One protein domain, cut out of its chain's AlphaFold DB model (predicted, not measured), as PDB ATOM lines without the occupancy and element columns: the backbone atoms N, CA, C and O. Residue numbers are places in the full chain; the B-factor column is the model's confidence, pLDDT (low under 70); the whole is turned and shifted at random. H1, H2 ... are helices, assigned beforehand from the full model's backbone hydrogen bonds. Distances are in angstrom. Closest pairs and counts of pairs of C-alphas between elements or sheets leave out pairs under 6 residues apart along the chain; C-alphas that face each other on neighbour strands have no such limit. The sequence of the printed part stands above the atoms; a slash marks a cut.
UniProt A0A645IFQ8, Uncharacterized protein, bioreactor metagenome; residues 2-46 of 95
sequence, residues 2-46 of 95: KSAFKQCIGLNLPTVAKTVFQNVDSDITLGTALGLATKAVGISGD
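This is residues 2 to 46 of the 95 residues of an uncharacterized protein of bioreactor metagenome (UniProt A0A645IFQ8). The printed part is an open frame of three short helices: H1 and H2 make a corner at nearly a right angle, and H3 is set off from both across a gap. The link of residues 24 to 29 leads over from H2 to H3, and the tail after H3 comes back toward the start of H1, with the C-alphas of Lys 2 and Asp 46 8.7 A apart. There are 45 residues printed, with three named helices in the order H1, H2, H3 and no named strand; the class is all helix. The whole is only just compact, close to loose, with a radius of gyration of the C-alphas of 11.0 A and spans of 27 by 20 by 16 A.

H1, residues 2 to 8, is joined by a tight link of 4 residues to H2, residues 13 to 23. The two are close but not clearly touching: their closest C-alphas, those of Cys 8 and Val 16, are 6.6 A apart. Their lines are about perpendicular, at 79 degrees. A short link of 6 residues joins H2 to H3, residues 30 to 39. H2 and H3 are apart, and H1 and H3 are apart too. In H1, H2 and H3 every O i to N i+4 pair is within hydrogen-bond range.

H1 begins at C-alpha 2, (360.912, 237.608, 268.481), and measures 10.1 A from first to last C-alpha. H2, the longest helix with 11 residues, measures 15.4 A from C-alpha 13 at (365.894, 223.788, 273.910) to C-alpha 23. H3 measures 14.4 A and ends at C-alpha 39, (377.740, 233.897, 276.583).

The two C-alphas farthest apart are those of Gln 22 and Asp 46, at 28.2 A. The printed part has no cut, and neither link is long. Residues 22 to 29 stand free, and so do residues 31 to 40, of which 31 to 39 belong to H3. The mean pLDDT of the printed part is 80.3, and residues 10 to 12 are under 70.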
ATOM      1  N   LYS A   2     360.789 237.396 267.017       77.06
ATOM      2  CA  LYS A   2     360.912 237.608 268.481       77.06
ATOM      3  C   LYS A   2     360.241 236.508 269.329       77.06
ATOM      4  O   LYS A   2     360.846 235.987 270.258       77.06
ATOM      5  N   SER A   3     359.022 236.097 268.974       81.31
ATOM      6  CA  SER A   3     358.309 235.015 269.674       81.31
ATOM      7  C   SER A   3     358.961 233.642 269.495       81.31
ATOM      8  O   SER A   3     359.016 232.880 270.452       81.31
ATOM      9  N   ALA A   4     359.494 233.345 268.305       80.38
ATOM     10  CA  ALA A   4     360.215 232.098 268.052       80.38
ATOM     11  C   ALA A   4     361.498 232.031 268.897       80.38
ATOM     12  O   ALA A   4     361.733 231.029 269.554       80.38
ATOM     13  N   PHE A   5     362.261 233.129 268.986       79.44
ATOM     14  CA  PHE A   5     363.427 233.223 269.872       79.44
ATOM     15  C   PHE A   5     363.059 232.974 271.344       79.44
ATOM     16  O   PHE A   5     363.682 232.143 272.002       79.44
ATOM     17  N   LYS A   6     361.984 233.614 271.839       77.31
ATOM     18  CA  LYS A   6     361.459 233.370 273.198       77.31
ATOM     19  C   LYS A   6     361.078 231.899 273.421       77.31
ATOM     20  O   LYS A   6     361.306 231.373 274.503       77.31
ATOM     21  N   GLN A   7     360.514 231.236 272.413       78.25
ATOM     22  CA  GLN A   7     360.135 229.822 272.490       78.25
ATOM     23  C   GLN A   7     361.344 228.875 272.444       78.25
ATOM     24  O   GLN A   7     361.346 227.878 273.165       78.25
ATOM     25  N   CYS A   8     362.376 229.183 271.652       73.44
ATOM     26  CA  CYS A   8     363.581 228.357 271.532       73.44
ATOM     27  C   CYS A   8     364.382 228.270 272.839       73.44
ATOM     28  O   CYS A   8     364.956 227.224 273.115       73.44
ATOM     29  N   ILE A   9     364.398 229.336 273.647       70.19
ATOM     30  CA  ILE A   9     365.135 229.405 274.928       70.19
ATOM     31  C   ILE A   9     364.374 228.715 276.080       70.19
ATOM     32  O   ILE A   9     364.914 228.511 277.164       70.19
ATOM     33  N   GLY A  10     363.116 228.324 275.859       66.81
ATOM     34  CA  GLY A  10     362.304 227.613 276.846       66.81
ATOM     35  C   GLY A  10     362.653 226.123 276.995       66.81
ATOM     36  O   GLY A  10     363.651 225.623 276.486       66.81
ATOM     37  N   LEU A  11     361.766 225.375 277.658       64.69
ATOM     38  CA  LEU A  11     361.937 223.956 278.030       64.69
ATOM     39  C   LEU A  11     362.231 222.982 276.864       64.69
ATOM     40  O   LEU A  11     362.647 221.853 277.105       64.69
ATOM     41  N   ASN A  12     362.044 223.402 275.610       68.06
ATOM     42  CA  ASN A  12     362.256 222.576 274.415       68.06
ATOM     43  C   ASN A  12     363.655 222.726 273.788       68.06
ATOM     44  O   ASN A  12     363.900 222.174 272.711       68.06
ATOM     45  N   LEU A  13     364.569 223.456 274.439       71.88
ATOM     46  CA  LEU A  13     365.894 223.788 273.910       71.88
ATOM     47  C   LEU A  13     366.690 222.575 273.371       71.88
ATOM     48  O   LEU A  13     367.210 222.687 272.261       71.88
ATOM     49  N   PRO A  14     366.751 221.397 274.037       76.19
ATOM     50  CA  PRO A  14     367.505 220.250 273.511       76.19
ATOM     51  C   PRO A  14     366.959 219.708 272.180       76.19
ATOM     52  O   PRO A  14     367.719 219.403 271.260       76.19
ATOM     53  N   THR A  15     365.632 219.619 272.050       80.56
ATOM     54  CA  THR A  15     364.961 219.138 270.832       80.56
ATOM     55  C   THR A  15     365.118 220.134 269.682       80.56
ATOM     56  O   THR A  15     365.383 219.734 268.542       80.56
ATOM     57  N   VAL A  16     365.007 221.432 269.980       79.12
ATOM     58  CA  VAL A  16     365.221 222.515 269.010       79.12
ATOM     59  C   VAL A  16     366.672 222.518 268.530       79.12
ATOM     60  O   VAL A  16     366.902 222.514 267.323       79.12
ATOM     61  N   ALA A  17     367.643 222.429 269.443       76.06
ATOM     62  CA  ALA A  17     369.065 222.390 269.105       76.06
ATOM     63  C   ALA A  17     369.396 221.221 268.170       76.06
ATOM     64  O   ALA A  17     370.006 221.429 267.123       76.06
ATOM     65  N   LYS A  18     368.934 220.003 268.489       78.56
ATOM     66  CA  LYS A  18     369.133 218.825 267.630       78.56
ATOM     67  C   LYS A  18     368.586 219.048 266.220       78.56
ATOM     68  O   LYS A  18     369.267 218.745 265.245       78.56
ATOM     69  N   THR A  19     367.373 219.585 266.116       85.75
ATOM     70  CA  THR A  19     366.729 219.851 264.822       85.75
ATOM     71  C   THR A  19     367.512 220.884 264.015       85.75
ATOM     72  O   THR A  19     367.735 220.679 262.825       85.75
ATOM     73  N   VAL A  20     367.975 221.959 264.659       83.81
ATOM     74  CA  VAL A  20     368.783 223.006 264.020       83.81
ATOM     75  C   VAL A  20     370.092 222.427 263.485       83.81
ATOM     76  O   VAL A  20     370.362 222.574 262.300       83.81
ATOM     77  N   PHE A  21     370.847 221.681 264.299       80.94
ATOM     78  CA  PHE A  21     372.111 221.071 263.863       80.94
ATOM     79  C   PHE A  21     371.958 220.077 262.703       80.94
ATOM     80  O   PHE A  21     372.910 219.855 261.966       80.94
ATOM     81  N   GLN A  22     370.789 219.452 262.550       85.62
ATOM     82  CA  GLN A  22     370.538 218.482 261.480       85.62
ATOM     83  C   GLN A  22     370.047 219.113 260.174       85.62
ATOM     84  O   GLN A  22     370.159 218.477 259.131       85.62
ATOM     85  N   ASN A  23     369.455 220.309 260.229       91.44
ATOM     86  CA  ASN A  23     368.717 220.882 259.097       91.44
ATOM     87  C   ASN A  23     369.214 222.268 258.665       91.44
ATOM     88  O   ASN A  23     368.739 222.779 257.655       91.44
ATOM     89  N   VAL A  24     370.120 222.895 259.417       90.25
ATOM     90  CA  VAL A  24     370.682 224.207 259.083       90.25
ATOM     91  C   VAL A  24     372.107 224.028 258.589       90.25
ATOM     92  O   VAL A  24     372.962 223.541 259.324       90.25
ATOM     93  N   ASP A  25     372.350 224.452 257.353       91.62
ATOM     94  CA  ASP A  25     373.696 224.576 256.807       91.62
ATOM     95  C   ASP A  25     374.351 225.847 257.367       91.62
ATOM     96  O   ASP A  25     373.760 226.932 257.327       91.62
ATOM     97  N   SER A  26     375.521 225.703 257.986       86.94
ATOM     98  CA  SER A  26     376.188 226.793 258.694       86.94
ATOM     99  C   SER A  26     377.696 226.599 258.733       86.94
ATOM    100  O   SER A  26     378.187 225.537 259.108       86.94
ATOM    101  N   ASP A  27     378.424 227.685 258.478       91.81
ATOM    102  CA  ASP A  27     379.876 227.759 258.674       91.81
ATOM    103  C   ASP A  27     380.277 227.920 260.157       91.81
ATOM    104  O   ASP A  27     381.458 228.016 260.496       91.81
ATOM    105  N   ILE A  28     379.305 227.968 261.077       86.62
ATOM    106  CA  ILE A  28     379.563 228.038 262.516       86.62
ATOM    107  C   ILE A  28     379.907 226.641 263.031       86.62
ATOM    108  O   ILE A  28     379.083 225.726 263.030       86.62
ATOM    109  N   THR A  29     381.119 226.486 263.561       87.06
ATOM    110  CA  THR A  29     381.533 225.226 264.191       87.06
ATOM    111  C   THR A  29     380.762 224.960 265.487       87.06
ATOM    112  O   THR A  29     380.339 225.888 266.181       87.06
ATOM    113  N   LEU A  30     380.654 223.689 265.889       81.81
ATOM    114  CA  LEU A  30     380.032 223.314 267.165       81.81
ATOM    115  C   LEU A  30     380.694 224.011 268.370       81.81
ATOM    116  O   LEU A  30     379.996 224.462 269.274       81.81
ATOM    117  N   GLY A  31     382.026 224.138 268.374       81.56
ATOM    118  CA  GLY A  31     382.759 224.831 269.436       81.56
ATOM    119  C   GLY A  31     382.408 226.319 269.512       81.56
ATOM    120  O   GLY A  31     382.132 226.834 270.596       81.56
ATOM    121  N   THR A  32     382.328 226.992 268.360       86.94
ATOM    122  CA  THR A  32     381.878 228.390 268.267       86.94
ATOM    123  C   THR A  32     380.436 228.534 268.749       86.94
ATOM    124  O   THR A  32     380.148 229.415 269.555       86.94
ATOM    125  N   ALA A  33     379.537 227.647 268.316       83.38
ATOM    126  CA  ALA A  33     378.138 227.660 268.731       83.38
ATOM    127  C   ALA A  33     377.985 227.492 270.251       83.38
ATOM    128  O   ALA A  33     377.232 228.237 270.874       83.38
ATOM    129  N   LEU A  34     378.730 226.566 270.865       80.62
ATOM    130  CA  LEU A  34     378.731 226.368 272.317       80.62
ATOM    131  C   LEU A  34     379.280 227.591 273.063       80.62
ATOM    132  O   LEU A  34     378.670 228.024 274.037       80.62
ATOM    133  N   GLY A  35     380.384 228.178 272.593       83.69
ATOM    134  CA  GLY A  35     380.949 229.392 273.186       83.69
ATOM    135  C   GLY A  35     380.022 230.609 273.083       83.69
ATOM    136  O   GLY A  35     379.976 231.434 273.993       83.69
ATOM    137  N   LEU A  36     379.248 230.719 272.001       83.38
ATOM    138  CA  LEU A  36     378.199 231.734 271.871       83.38
ATOM    139  C   LEU A  36     377.015 231.437 272.800       83.38
ATOM    140  O   LEU A  36     376.504 232.350 273.443       83.38
ATOM    141  N   ALA A  37     376.601 230.172 272.910       80.00
ATOM    142  CA  ALA A  37     375.485 229.762 273.758       80.00
ATOM    143  C   ALA A  37     375.746 230.033 275.247       80.00
ATOM    144  O   ALA A  37     374.845 230.503 275.937       80.00
ATOM    145  N   THR A  38     376.965 229.792 275.741       79.06
ATOM    146  CA  THR A  38     377.328 230.097 277.135       79.06
ATOM    147  C   THR A  38     377.309 231.598 277.415       79.06
ATOM    148  O   THR A  38     376.779 232.011 278.443       79.06
ATOM    149  N   LYS A  39     377.806 232.426 276.486       83.00
ATOM    150  CA  LYS A  39     377.740 233.897 276.583       83.00
ATOM    151  C   LYS A  39     376.317 234.446 276.463       83.00
ATOM    152  O   LYS A  39     376.032 235.518 276.976       83.00
ATOM    153  N   ALA A  40     375.429 233.719 275.789       78.75
ATOM    154  CA  ALA A  40     374.032 234.100 275.621       78.75
ATOM    155  C   ALA A  40     373.145 233.757 276.832       78.75
ATOM    156  O   ALA A  40     371.967 234.127 276.853       78.75
ATOM    157  N   VAL A  41     373.668 233.056 277.845       77.81
ATOM    158  CA  VAL A  41     372.932 232.774 279.084       77.81
ATOM    159  C   VAL A  41     372.556 234.095 279.763       77.81
ATOM    160  O   VAL A  41     373.409 234.929 280.038       77.81
ATOM    161  N   GLY A  42     371.263 234.285 280.034       77.00
ATOM    162  CA  GLY A  42     370.730 235.519 280.627       77.00
ATOM    163  C   GLY A  42     370.211 236.547 279.615       77.00
ATOM    164  O   GLY A  42     369.530 237.489 280.019       77.00
ATOM    165  N   ILE A  43     370.434 236.348 278.311       80.38
ATOM    166  CA  ILE A  43     369.785 237.152 277.266       80.38
ATOM    167  C   ILE A  43     368.277 236.889 277.300       80.38
ATOM    168  O   ILE A  43     367.815 235.750 277.211       80.38
ATOM    169  N   SER A  44     367.492 237.961 277.397       79.75
ATOM    170  CA  SER A  44     366.032 237.893 277.335       79.75
ATOM    171  C   SER A  44     365.532 238.292 275.949       79.75
ATOM    172  O   SER A  44     366.250 238.885 275.146       79.75
ATOM    173  N   GLY A  45     364.261 238.021 275.654       75.12
ATOM    174  CA  GLY A  45     363.686 238.454 274.381       75.12
ATOM    175  C   GLY A  45     363.678 239.975 274.190       75.12
ATOM    176  O   GLY A  45     363.539 240.414 273.055       75.12
ATOM    177  N   ASP A  46     363.817 240.770 275.253       80.75
ATOM    178  CA  ASP A  46     363.878 242.236 275.174       80.75
ATOM    179  C   ASP A  46     365.305 242.767 274.994       80.75
ATOM    180  O   ASP A  46     365.484 243.923 274.632       80.75
TER     181      ASP A  46